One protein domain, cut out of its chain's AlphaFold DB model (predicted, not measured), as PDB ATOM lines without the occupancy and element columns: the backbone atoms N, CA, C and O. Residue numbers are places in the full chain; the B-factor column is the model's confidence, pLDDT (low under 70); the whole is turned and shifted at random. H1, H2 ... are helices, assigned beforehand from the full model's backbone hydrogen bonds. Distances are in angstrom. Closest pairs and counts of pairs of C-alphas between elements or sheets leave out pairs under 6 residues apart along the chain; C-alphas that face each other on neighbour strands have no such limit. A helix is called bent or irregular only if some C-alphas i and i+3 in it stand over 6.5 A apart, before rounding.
ATOM      1  N   GLU A  77      -9.230   0.072 -27.114       66.44
ATOM      2  CA  GLU A  77     -10.165  -0.290 -28.187       66.44
ATOM      3  C   GLU A  77      -9.558  -1.297 -29.186       66.44
ATOM      4  O   GLU A  77     -10.275  -2.160 -29.693       66.44
ATOM      5  N   GLN A  78      -8.245  -1.235 -29.440       69.94
ATOM      6  CA  GLN A  78      -7.546  -2.120 -30.387       69.94
ATOM      7  C   GLN A  78      -7.119  -3.473 -29.796       69.94
ATOM      8  O   GLN A  78      -7.156  -4.486 -30.495       69.94
ATOM      9  N   LEU A  79      -6.698  -3.513 -28.527       67.88
ATOM     10  CA  LEU A  79      -6.269  -4.751 -27.861       67.88
ATOM     11  C   LEU A  79      -7.448  -5.682 -27.551       67.88
ATOM     12  O   LEU A  79      -7.298  -6.906 -27.607       67.88
ATOM     13  N   GLY A  80      -8.613  -5.099 -27.250       61.78
ATOM     14  CA  GLY A  80      -9.805  -5.816 -26.810       61.78
ATOM     15  C   GLY A  80      -9.705  -6.329 -25.367       61.78
ATOM     16  O   GLY A  80      -8.624  -6.480 -24.797       61.78
ATOM     17  N   LEU A  81     -10.863  -6.629 -24.772       66.69
ATOM     18  CA  LEU A  81     -10.992  -7.082 -23.376       66.69
ATOM     19  C   LEU A  81     -10.098  -8.276 -23.012       66.69
ATOM     20  O   LEU A  81      -9.614  -8.356 -21.890       66.69
ATOM     21  N   GLU A  82      -9.885  -9.182 -23.962       70.31
ATOM     22  CA  GLU A  82      -9.167 -10.449 -23.790       70.31
ATOM     23  C   GLU A  82      -7.646 -10.278 -23.603       70.31
ATOM     24  O   GLU A  82      -6.965 -11.207 -23.176       70.31
ATOM     25  N   LYS A  83      -7.097  -9.092 -23.914       71.19
ATOM     26  CA  LYS A  83      -5.649  -8.799 -23.855       71.19
ATOM     27  C   LYS A  83      -5.299  -7.598 -22.977       71.19
ATOM     28  O   LYS A  83      -4.134  -7.202 -22.928       71.19
ATOM     29  N   LEU A  84      -6.285  -7.001 -22.307       70.31
ATOM     30  CA  LEU A  84      -6.092  -5.787 -21.525       70.31
ATOM     31  C   LEU A  84      -5.835  -6.113 -20.047       70.31
ATOM     32  O   LEU A  84      -6.725  -6.593 -19.350       70.31
ATOM     33  N   ASP A  85      -4.623  -5.825 -19.572       71.81
ATOM     34  CA  ASP A  85      -4.244  -5.966 -18.160       71.81
ATOM     35  C   ASP A  85      -4.974  -4.914 -17.298       71.81
ATOM     36  O   ASP A  85      -4.705  -3.718 -17.471       71.81
ATOM     37  N   PRO A  86      -5.853  -5.315 -16.354       67.19
ATOM     38  CA  PRO A  86      -6.617  -4.380 -15.528       67.19
ATOM     39  C   PRO A  86      -5.750  -3.400 -14.729       67.19
ATOM     40  O   PRO A  86      -6.179  -2.280 -14.470       67.19
ATOM     41  N   ASN A  87      -4.517  -3.786 -14.383       72.88
ATOM     42  CA  ASN A  87      -3.607  -2.981 -13.563       72.88
ATOM     43  C   ASN A  87      -2.904  -1.862 -14.353       72.88
ATOM     44  O   ASN A  87      -2.226  -1.026 -13.760       72.88
ATOM     45  N   LYS A  88      -3.041  -1.848 -15.686       72.88
ATOM     46  CA  LYS A  88      -2.478  -0.819 -16.582       72.88
ATOM     47  C   LYS A  88      -3.549   0.102 -17.177       72.88
ATOM     48  O   LYS A  88      -3.259   0.897 -18.071       72.88
ATOM     49  N   ILE A  89      -4.787   0.004 -16.702       71.69
ATOM     50  CA  ILE A  89      -5.865   0.926 -17.064       71.69
ATOM     51  C   ILE A  89      -5.720   2.165 -16.168       71.69
ATOM     52  O   ILE A  89      -5.765   2.020 -14.945       71.69
ATOM     53  N   PRO A  90      -5.531   3.378 -16.718       74.06
ATOM     54  CA  PRO A  90      -5.454   4.578 -15.890       74.06
ATOM     55  C   PRO A  90      -6.817   4.831 -15.216       74.06
ATOM     56  O   PRO A  90      -7.845   4.530 -15.832       74.06
ATOM     57  N   PRO A  91      -6.873   5.404 -13.994       69.94
ATOM     58  CA  PRO A  91      -8.117   5.535 -13.221       69.94
ATOM     59  C   PRO A  91      -9.290   6.156 -14.000       69.94
ATOM     60  O   PRO A  91     -10.409   5.645 -13.948       69.94
ATOM     61  N   GLU A  92      -9.006   7.177 -14.813       73.38
ATOM     62  CA  GLU A  92      -9.957   7.867 -15.700       73.38
ATOM     63  C   GLU A  92     -10.654   6.949 -16.728       73.38
ATOM     64  O   GLU A  92     -11.767   7.234 -17.169       73.38
ATOM     65  N   LEU A  93     -10.022   5.837 -17.128       74.88
ATOM     66  CA  LEU A  93     -10.544   4.897 -18.130       74.88
ATOM     67  C   LEU A  93     -11.159   3.627 -17.517       74.88
ATOM     68  O   LEU A  93     -11.748   2.822 -18.245       74.88
ATOM     69  N   VAL A  94     -11.125   3.462 -16.191       76.19
ATOM     70  CA  VAL A  94     -11.823   2.366 -15.492       76.19
ATOM     71  C   VAL A  94     -13.345   2.375 -15.754       76.19
ATOM     72  O   VAL A  94     -13.894   1.297 -16.002       76.19
ATOM     73  N   PRO A  95     -14.057   3.525 -15.789       81.38
ATOM     74  CA  PRO A  95     -15.472   3.556 -16.174       81.38
ATOM     75  C   PRO A  95     -15.703   3.087 -17.619       81.38
ATOM     76  O   PRO A  95     -16.635   2.325 -17.876       81.38
ATOM     77  N   PHE A  96     -14.823   3.481 -18.547       77.56
ATOM     78  CA  PHE A  96     -14.894   3.091 -19.958       77.56
ATOM     79  C   PHE A  96     -14.678   1.578 -20.144       77.56
ATOM     80  O   PHE A  96     -15.455   0.914 -20.837       77.56
ATOM     81  N   TYR A  97     -13.695   1.004 -19.443       79.56
ATOM     82  CA  TYR A  97     -13.477  -0.441 -19.389       79.56
ATOM     83  C   TYR A  97     -14.696  -1.197 -18.836       79.56
ATOM     84  O   TYR A  97     -15.117  -2.190 -19.432       79.56
ATOM     85  N   LYS A  98     -15.328  -0.698 -17.763       82.56
ATOM     86  CA  LYS A  98     -16.560  -1.287 -17.208       82.56
ATOM     87  C   LYS A  98     -17.735  -1.235 -18.195       82.56
ATOM     88  O   LYS A  98     -18.449  -2.229 -18.321       82.56
ATOM     89  N   SER A  99     -17.914  -0.147 -18.955       85.06
ATOM     90  CA  SER A  99     -18.912  -0.129 -20.042       85.06
ATOM     91  C   SER A  99     -18.590  -1.140 -21.149       85.06
ATOM     92  O   SER A  99     -19.479  -1.876 -21.571       85.06
ATOM     93  N   MET A 100     -17.321  -1.265 -21.551       81.56
ATOM     94  CA  MET A 100     -16.896  -2.242 -22.560       81.56
ATOM     95  C   MET A 100     -17.129  -3.693 -22.098       81.56
ATOM     96  O   MET A 100     -17.613  -4.508 -22.883       81.56
ATOM     97  N   GLN A 101     -16.865  -4.015 -20.825       82.19
ATOM     98  CA  GLN A 101     -17.215  -5.312 -20.223       82.19
ATOM     99  C   GLN A 101     -18.729  -5.581 -20.269       82.19
ATOM    100  O   GLN A 101     -19.152  -6.682 -20.634       82.19
ATOM    101  N   ALA A 102     -19.555  -4.583 -19.935       82.88
ATOM    102  CA  ALA A 102     -21.010  -4.712 -19.972       82.88
ATOM    103  C   ALA A 102     -21.531  -4.948 -21.401       82.88
ATOM    104  O   ALA A 102     -22.372  -5.823 -21.611       82.88
ATOM    105  N   ASP A 103     -20.998  -4.236 -22.397       85.19
ATOM    106  CA  ASP A 103     -21.393  -4.393 -23.800       85.19
ATOM    107  C   ASP A 103     -20.887  -5.699 -24.425       85.19
ATOM    108  O   ASP A 103     -21.618  -6.336 -25.185       85.19
ATOM    109  N   TYR A 104     -19.703  -6.186 -24.043       82.50
ATOM    110  CA  TYR A 104     -19.245  -7.530 -24.412       82.50
ATOM    111  C   TYR A 104     -20.114  -8.630 -23.787       82.50
ATOM    112  O   TYR A 104     -20.454  -9.608 -24.458       82.50
ATOM    113  N   THR A 105     -20.539  -8.451 -22.533       85.62
ATOM    114  CA  THR A 105     -21.468  -9.371 -21.856       85.62
ATOM    115  C   THR A 105     -22.827  -9.382 -22.561       85.62
ATOM    116  O   THR A 105     -23.328 -10.454 -22.906       85.62
ATOM    117  N   ARG A 106     -23.388  -8.204 -22.879       87.12
ATOM    118  CA  ARG A 106     -24.624  -8.060 -23.674       87.12
ATOM    119  C   ARG A 106     -24.495  -8.719 -25.049       87.12
ATOM    120  O   ARG A 106     -25.378  -9.472 -25.443       87.12
ATOM    121  N   LYS A 107     -23.390  -8.484 -25.766       86.62
ATOM    122  CA  LYS A 107     -23.138  -9.055 -27.100       86.62
ATOM    123  C   LYS A 107     -23.002 -10.580 -27.058       86.62
ATOM    124  O   LYS A 107     -23.550 -11.258 -27.921       86.62
ATOM    125  N   THR A 108     -22.334 -11.116 -26.040       85.00
ATOM    126  CA  THR A 108     -22.217 -12.565 -25.807       85.00
ATOM    127  C   THR A 108     -23.585 -13.192 -25.510       85.00
ATOM    128  O   THR A 108     -23.925 -14.222 -26.091       85.00
ATOM    129  N   GLN A 109     -24.415 -12.547 -24.682       88.00
ATOM    130  CA  GLN A 109     -25.792 -12.989 -24.425       88.00
ATOM    131  C   GLN A 109     -26.673 -12.918 -25.681       88.00
ATOM    132  O   GLN A 109     -27.415 -13.860 -25.950       88.00
ATOM    133  N   ALA A 110     -26.569 -11.849 -26.477       88.06
ATOM    134  CA  ALA A 110     -27.309 -11.698 -27.730       88.06
ATOM    135  C   ALA A 110     -26.930 -12.781 -28.756       88.06
ATOM    136  O   ALA A 110     -27.816 -13.416 -29.319       88.06
ATOM    137  N   LEU A 111     -25.636 -13.072 -28.926       85.75
ATOM    138  CA  LEU A 111     -25.162 -14.146 -29.807       85.75
ATOM    139  C   LEU A 111     -25.631 -15.533 -29.327       85.75
ATOM    140  O   LEU A 111     -25.990 -16.387 -30.135       85.75
ATOM    141  N   ALA A 112     -25.680 -15.768 -28.012       87.50
ATOM    142  CA  ALA A 112     -26.230 -17.004 -27.450       87.50
ATOM    143  C   ALA A 112     -27.753 -17.135 -27.669       87.50
ATOM    144  O   ALA A 112     -28.251 -18.241 -27.885       87.50
ATOM    145  N   GLN A 113     -28.493 -16.020 -27.655       90.00
ATOM    146  CA  GLN A 113     -29.918 -15.990 -28.006       90.00
ATOM    147  C   GLN A 113     -30.130 -16.242 -29.506       90.00
ATOM    148  O   GLN A 113     -30.957 -17.077 -29.863       90.00
ATOM    149  N   GLU A 114     -29.349 -15.599 -30.377       87.31
ATOM    150  CA  GLU A 114     -29.369 -15.814 -31.831       87.31
ATOM    151  C   GLU A 114     -29.114 -17.285 -32.191       87.31
ATOM    152  O   GLU A 114     -29.894 -17.887 -32.930       87.31
ATOM    153  N   ARG A 115     -28.099 -17.911 -31.578       87.00
ATOM    154  CA  ARG A 115     -27.837 -19.354 -31.717       87.00
ATOM    155  C   ARG A 115     -29.040 -20.212 -31.335       87.00
ATOM    156  O   ARG A 115     -29.383 -21.113 -32.093       87.00
ATOM    157  N   LYS A 116     -29.708 -19.920 -30.212       89.75
ATOM    158  CA  LYS A 116     -30.927 -20.638 -29.793       89.75
ATOM    159  C   LYS A 116     -32.110 -20.435 -30.742       89.75
ATOM    160  O   LYS A 116     -32.915 -21.349 -30.897       89.75
ATOM    161  N   LEU A 117     -32.230 -19.271 -31.381       90.50
ATOM    162  CA  LEU A 117     -33.264 -19.032 -32.394       90.50
ATOM    163  C   LEU A 117     -32.991 -19.852 -33.661       90.50
ATOM    164  O   LEU A 117     -33.899 -20.517 -34.157       90.50
ATOM    165  N   ILE A 118     -31.743 -19.876 -34.142       89.31
ATOM    166  CA  ILE A 118     -31.329 -20.714 -35.282       89.31
ATOM    167  C   ILE A 118     -31.512 -22.202 -34.953       89.31
ATOM    168  O   ILE A 118     -32.059 -22.946 -35.763       89.31
ATOM    169  N   GLU A 119     -31.122 -22.632 -33.752       89.56
ATOM    170  CA  GLU A 119     -31.331 -23.997 -33.272       89.56
ATOM    171  C   GLU A 119     -32.815 -24.385 -33.286       89.56
ATOM    172  O   GLU A 119     -33.180 -25.419 -33.843       89.56
ATOM    173  N   ASN A 120     -33.689 -23.531 -32.743       91.31
ATOM    174  CA  ASN A 120     -35.122 -23.795 -32.717       91.31
ATOM    175  C   ASN A 120     -35.732 -23.843 -34.129       91.31
ATOM    176  O   ASN A 120     -36.609 -24.669 -34.385       91.31
ATOM    177  N   LEU A 121     -35.257 -23.017 -35.067       90.31
ATOM    178  CA  LEU A 121     -35.661 -23.093 -36.476       90.31
ATOM    179  C   LEU A 121     -35.237 -24.422 -37.123       90.31
ATOM    180  O   LEU A 121     -36.034 -25.016 -37.850       90.31
ATOM    181  N   LEU A 122     -34.035 -24.923 -36.819       89.38
ATOM    182  CA  LEU A 122     -33.569 -26.231 -37.291       89.38
ATOM    183  C   LEU A 122     -34.382 -27.384 -36.683       89.38
ATOM    184  O   LEU A 122     -34.776 -28.288 -37.412       89.38
ATOM    185  N   ASP A 123     -34.718 -27.338 -35.394       89.38
ATOM    186  CA  ASP A 123     -35.526 -28.387 -34.748       89.38
ATOM    187  C   ASP A 123     -36.983 -28.407 -35.264       89.38
ATOM    188  O   ASP A 123     -37.576 -29.476 -35.454       89.38
ATOM    189  N   ASN A 124     -37.547 -27.238 -35.593       88.50
ATOM    190  CA  ASN A 124     -38.822 -27.141 -36.313       88.50
ATOM    191  C   ASN A 124     -38.718 -27.682 -37.751       88.50
ATOM    192  O   ASN A 124     -39.639 -28.353 -38.214       88.50
ATOM    193  N   ALA A 125     -37.606 -27.436 -38.451       86.94
ATOM    194  CA  ALA A 125     -37.354 -27.971 -39.790       86.94
ATOM    195  C   ALA A 125     -37.212 -29.505 -39.793       86.94
ATOM    196  O   ALA A 125     -37.832 -30.168 -40.623       86.94
ATOM    197  N   LEU A 126     -36.498 -30.085 -38.820       85.62
ATOM    198  CA  LEU A 126     -36.417 -31.541 -38.613       85.62
ATOM    199  C   LEU A 126     -37.791 -32.186 -38.355       85.62
ATOM    200  O   LEU A 126     -37.972 -33.379 -38.586       85.62
ATOM    201  N   SER A 127     -38.762 -31.394 -37.892       85.56
ATOM    202  CA  SER A 127     -40.140 -31.824 -37.631       85.56
ATOM    203  C   SER A 127     -41.109 -31.535 -38.791       85.56
ATOM    204  O   SER A 127     -42.231 -32.043 -38.784       85.56
ATOM    205  N   ASN A 128     -40.725 -30.708 -39.773       84.31
ATOM    206  CA  ASN A 128     -41.609 -30.243 -40.845       84.31
ATOM    207  C   ASN A 128     -40.836 -29.975 -42.159       84.31
ATOM    208  O   ASN A 128     -40.156 -28.948 -42.278       84.31
ATOM    209  N   PRO A 129     -40.998 -30.822 -43.198       79.19
ATOM    210  CA  PRO A 129     -40.217 -30.723 -44.431       79.19
ATOM    211  C   PRO A 129     -40.499 -29.456 -45.255       79.19
ATOM    212  O   PRO A 129     -39.632 -29.026 -46.013       79.19
ATOM    213  N   ALA A 130     -41.665 -28.815 -45.102       82.12
ATOM    214  CA  ALA A 130     -41.961 -27.558 -45.797       82.12
ATOM    215  C   ALA A 130     -41.151 -26.384 -45.216       82.12
ATOM    216  O   ALA A 130     -40.618 -25.562 -45.959       82.12
ATOM    217  N   ILE A 131     -41.001 -26.350 -43.886       85.38
ATOM    218  CA  ILE A 131     -40.127 -25.394 -43.189       85.38
ATOM    219  C   ILE A 131     -38.670 -25.667 -43.581       85.38
ATOM    220  O   ILE A 131     -37.948 -24.747 -43.962       85.38
ATOM    221  N   ALA A 132     -38.262 -26.939 -43.580       83.19
ATOM    222  CA  ALA A 132     -36.926 -27.360 -43.985       83.19
ATOM    223  C   ALA A 132     -36.538 -26.877 -45.394       83.19
ATOM    224  O   ALA A 132     -35.478 -26.274 -45.557       83.19
ATOM    225  N   GLN A 133     -37.403 -27.066 -46.399       81.44
ATOM    226  CA  GLN A 133     -37.156 -26.573 -47.761       81.44
ATOM    227  C   GLN A 133     -37.017 -25.045 -47.807       81.44
ATOM    228  O   GLN A 133     -36.155 -24.532 -48.515       81.44
ATOM    229  N   GLN A 134     -37.819 -24.305 -47.034       83.56
ATOM    230  CA  GLN A 134     -37.727 -22.845 -46.981       83.56
ATOM    231  C   GLN A 134     -36.386 -22.363 -46.397       83.56
ATOM    232  O   GLN A 134     -35.792 -21.441 -46.950       83.56
ATOM    233  N   LEU A 135     -35.886 -22.992 -45.328       84.75
ATOM    234  CA  LEU A 135     -34.591 -22.641 -44.719       84.75
ATOM    235  C   LEU A 135     -33.397 -23.063 -45.589       84.75
ATOM    236  O   LEU A 135     -32.407 -22.341 -45.655       84.75
ATOM    237  N   MET A 136     -33.506 -24.176 -46.321       83.25
ATOM    238  CA  MET A 136     -32.488 -24.608 -47.292       83.25
ATOM    239  C   MET A 136     -32.426 -23.731 -48.558       83.25
ATOM    240  O   MET A 136     -31.462 -23.825 -49.315       83.25
ATOM    241  N   ASN A 137     -33.416 -22.859 -48.774       82.19
ATOM    242  CA  ASN A 137     -33.423 -21.867 -49.853       82.19
ATOM    243  C   ASN A 137     -32.842 -20.495 -49.437       82.19
ATOM    244  O   ASN A 137     -32.712 -19.623 -50.297       82.19
ATOM    245  N   ASP A 138     -32.481 -20.278 -48.162       83.06
ATOM    246  CA  ASP A 138     -31.827 -19.040 -47.704       83.06
ATOM    247  C   ASP A 138     -30.298 -19.231 -47.571       83.06
ATOM    248  O   ASP A 138     -29.823 -19.884 -46.633       83.06
ATOM    249  N   PRO A 139     -29.487 -18.640 -48.475       78.81
ATOM    250  CA  PRO A 139     -28.034 -18.787 -48.434       78.81
ATOM    251  C   PRO A 139     -27.387 -18.087 -47.230       78.81
ATOM    252  O   PRO A 139     -26.316 -18.510 -46.795       78.81
ATOM    253  N   ASN A 140     -28.017 -17.051 -46.659       85.81
ATOM    254  CA  ASN A 140     -27.495 -16.376 -45.468       85.81
ATOM    255  C   ASN A 140     -27.700 -17.257 -44.236       85.81
ATOM    256  O   ASN A 140     -26.775 -17.428 -43.444       85.81
ATOM    257  N   PHE A 141     -28.882 -17.869 -44.107       86.81
ATOM    258  CA  PHE A 141     -29.167 -18.815 -43.030       86.81
ATOM    259  C   PHE A 141     -28.183 -19.993 -43.037       86.81
ATOM    260  O   PHE A 141     -27.586 -20.306 -42.005       86.81
ATOM    261  N   ILE A 142     -27.954 -20.592 -44.212       84.62
ATOM    262  CA  ILE A 142     -26.966 -21.663 -44.403       84.62
ATOM    263  C   ILE A 142     -25.572 -21.207 -43.949       84.62
ATOM    264  O   ILE A 142     -24.914 -21.921 -43.192       84.62
ATOM    265  N   GLN A 143     -25.127 -20.016 -44.359       84.81
ATOM    266  CA  GLN A 143     -23.799 -19.507 -44.009       84.81
ATOM    267  C   GLN A 143     -23.647 -19.191 -42.511       84.81
ATOM    268  O   GLN A 143     -22.586 -19.456 -41.945       84.81
ATOM    269  N   THR A 144     -24.676 -18.665 -41.844       83.69
ATOM    270  CA  THR A 144     -24.639 -18.411 -40.391       83.69
ATOM    271  C   THR A 144     -24.670 -19.718 -39.594       83.69
ATOM    272  O   THR A 144     -23.886 -19.884 -38.662       83.69
ATOM    273  N   ALA A 145     -25.497 -20.692 -39.988       84.75
ATOM    274  CA  ALA A 145     -25.531 -22.004 -39.341       84.75
ATOM    275  C   ALA A 145     -24.213 -22.786 -39.522       84.75
ATOM    276  O   ALA A 145     -23.754 -23.433 -38.583       84.75
ATOM    277  N   GLN A 146     -23.549 -22.684 -40.682       83.94
ATOM    278  CA  GLN A 146     -22.251 -23.333 -40.927       83.94
ATOM    279  C   GLN A 146     -21.096 -22.782 -40.072       83.94
ATOM    280  O   GLN A 146     -20.125 -23.500 -39.838       83.94
ATOM    281  N   GLN A 147     -21.188 -21.552 -39.554       86.00
ATOM    282  CA  GLN A 147     -20.156 -20.975 -38.677       86.00
ATOM    283  C   GLN A 147     -20.095 -21.635 -37.289       86.00
ATOM    284  O   GLN A 147     -19.171 -21.355 -36.520       86.00
ATOM    285  N   HIS A 148     -21.071 -22.472 -36.921       84.12
ATOM    286  CA  HIS A 148     -21.177 -23.078 -35.592       84.12
ATOM    287  C   HIS A 148     -21.388 -24.599 -35.720       84.12
ATOM    288  O   HIS A 148     -22.384 -25.018 -36.304       84.12
ATOM    289  N   PRO A 149     -20.495 -25.452 -35.175       80.94
ATOM    290  CA  PRO A 149     -20.459 -26.881 -35.512       80.94
ATOM    291  C   PRO A 149     -21.738 -27.646 -35.136       80.94
ATOM    292  O   PRO A 149     -22.177 -28.514 -35.886       80.94
ATOM    293  N   GLU A 150     -22.376 -27.290 -34.021       84.06
ATOM    294  CA  GLU A 150     -23.638 -27.894 -33.563       84.06
ATOM    295  C   GLU A 150     -24.806 -27.565 -34.514       84.06
ATOM    296  O   GLU A 150     -25.602 -28.435 -34.873       84.06
ATOM    297  N   LEU A 151     -24.869 -26.315 -34.991       87.88
ATOM    298  CA  LEU A 151     -25.884 -25.860 -35.945       87.88
ATOM    299  C   LEU A 151     -25.611 -26.410 -37.349       87.88
ATOM    300  O   LEU A 151     -26.552 -26.787 -38.041       87.88
ATOM    301  N   ALA A 152     -24.342 -26.543 -37.746       86.12
ATOM    302  CA  ALA A 152     -23.943 -27.186 -38.995       86.12
ATOM    303  C   ALA A 152     -24.372 -28.665 -39.043       86.12
ATOM    304  O   ALA A 152     -24.877 -29.124 -40.068       86.12
ATOM    305  N   GLN A 153     -24.253 -29.401 -37.930       86.06
ATOM    306  CA  GLN A 153     -24.715 -30.790 -37.843       86.06
ATOM    307  C   GLN A 153     -26.247 -30.893 -37.938       86.06
ATOM    308  O   GLN A 153     -26.761 -31.721 -38.696       86.06
ATOM    309  N   LYS A 154     -26.990 -30.020 -37.238       84.56
ATOM    310  CA  LYS A 154     -28.457 -29.936 -37.373       84.56
ATOM    311  C   LYS A 154     -28.876 -29.539 -38.801       84.56
ATOM    312  O   LYS A 154     -29.764 -30.173 -39.365       84.56
ATOM    313  N   LEU A 155     -28.189 -28.586 -39.435       85.69
ATOM    314  CA  LEU A 155     -28.400 -28.195 -40.836       85.69
ATOM    315  C   LEU A 155     -28.143 -29.358 -41.809       85.69
ATOM    316  O   LEU A 155     -28.898 -29.536 -42.761       85.69
ATOM    317  N   GLN A 156     -27.125 -30.189 -41.572       83.44
ATOM    318  CA  GLN A 156     -26.856 -31.373 -42.393       83.44
ATOM    319  C   GLN A 156     -27.967 -32.432 -42.266       83.44
ATOM    320  O   GLN A 156     -28.308 -33.089 -43.251       83.44
ATOM    321  N   ALA A 157     -28.568 -32.590 -41.084       83.94
ATOM    322  CA  ALA A 157     -29.738 -33.448 -40.898       83.94
ATOM    323  C   ALA A 157     -30.984 -32.885 -41.616       83.94
ATOM    324  O   ALA A 157     -31.640 -33.619 -42.351       83.94
ATOM    325  N   VAL A 158     -31.245 -31.576 -41.499       83.88
ATOM    326  CA  VAL A 158     -32.312 -30.871 -42.240       83.88
ATOM    327  C   VAL A 158     -32.129 -31.026 -43.756       83.88
ATOM    328  O   VAL A 158     -33.062 -31.422 -44.453       83.88
ATOM    329  N   SER A 159     -30.912 -30.812 -44.265       78.81
ATOM    330  CA  SER A 159     -30.564 -30.976 -45.682       78.81
ATOM    331  C   SER A 159     -30.937 -32.367 -46.208       78.81
ATOM    332  O   SER A 159     -31.636 -32.472 -47.216       78.81
ATOM    333  N   GLN A 160     -30.577 -33.436 -45.490       74.75
ATOM    334  CA  GLN A 160     -30.894 -34.820 -45.879       74.75
ATOM    335  C   GLN A 160     -32.400 -35.144 -45.877       74.75
ATOM    336  O   GLN A 160     -32.820 -36.047 -46.598       74.75
ATOM    337  N   MET A 161     -33.224 -34.404 -45.125       67.19
ATOM    338  CA  MET A 161     -34.689 -34.504 -45.207       67.19
ATOM    339  C   MET A 161     -35.268 -33.735 -46.404       67.19
ATOM    340  O   MET A 161     -36.304 -34.123 -46.939       67.19
ATOM    341  N   THR A 162     -34.620 -32.642 -46.824       67.19
ATOM    342  CA  THR A 162     -35.072 -31.815 -47.962       67.19
ATOM    343  C   THR A 162     -34.604 -32.304 -49.322       67.19
ATOM    344  O   THR A 162     -35.247 -31.994 -50.324       67.19
ATOM    345  N   GLN A 163     -33.487 -33.035 -49.375       60.62
ATOM    346  CA  GLN A 163     -32.973 -33.570 -50.627       60.62
ATOM    347  C   GLN A 163     -33.988 -34.559 -51.229       60.62
ATOM    348  O   GLN A 163     -34.560 -35.373 -50.490       60.62
ATOM    349  N   PRO A 164     -34.210 -34.520 -52.559       56.41
ATOM    350  CA  PRO A 164     -34.985 -35.547 -53.242       56.41
ATOM    351  C   PRO A 164     -34.344 -36.905 -52.943       56.41
ATOM    352  O   PRO A 164     -33.152 -37.102 -53.172       56.41
TER     353      PRO A 164
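This is residues 77 to 164 of the 332 residues of an uncharacterized protein of Aquificae bacterium (UniProt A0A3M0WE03). One long helix, H1, makes nearly the whole length of a rod, and after its last residue, Ser 127, the backbone folds back into a small head of three short helices, H2, H3 and H4. H4 packs beside the last part of H1, residues 105 to 114 of H1 stand free, and residues 77 to 90, with no named element, loop at the other end. The printed part has 88 residues with four named helices, in the order H1, H2, H3, H4, and no named strand; the class is all helix. The whole is extended, with a radius of gyration of the C-alphas of 19.3 A and spans of 63 by 17 by 17 A.

After residues 77 to 90 comes H1, residues 91 to 127. H2, residues 129 to 136, touches H1 only at the corner by their link, the closest C-alphas being those of Ala 125 and Ala 132, 4.3 A apart. H3, residues 139 to 146, and H2 only just touch, with 3 pairs of C-alphas within 8 A, and only at the corner; their lines are about perpendicular, at 88 degrees. H3 is close to but not clearly touching H1, with the C-alphas of Ile 118 and Ala 145 at 7.2 A. H4, residues 149 to 162, touches H1 through residues 118 to 126 of H1 alone, at a shallow tilt of 24 degrees, the same way; the closest C-alphas are those of Leu 126 and Val 158, 5.5 A apart. H4 touches H2 with its residues 158 to 162 alone, at a steep tilt of 54 degrees, opposite ways, closest at the C-alphas of Gln 133 and Thr 162, 5.6 A. H4 touches H3 with its residues 151 to 155 alone, at a steep tilt of 50 degrees, opposite ways, closest at the C-alphas of Gln 146 and Ala 152, 4.6 A. In H2, H3 and H4 every O i to N i+4 pair is within hydrogen-bond range, and in H1 31 of 33 are.

H1 begins at C-alpha 91 (-8.117, 5.535, -13.221) and ends at C-alpha 127 (-40.140, -31.824, -37.631), 54.9 A away. It is irregular: C-alphas 92 and 95 are 7.0 A apart. H2 measures 10.3 A and H3 10.5 A. H4 measures 19.8 A and ends at C-alpha 162 (-35.072, -31.815, -47.962).

The two C-alphas farthest apart are those of Pro 91 and Pro 164, 63.3 A. The printed part has no cut, and the links H1 to H2, H2 to H3 and H3 to H4 are tight. The mean pLDDT of the printed part is 80.9; residues 77 to 81, 86, 91 and 161 to 164 are under 70.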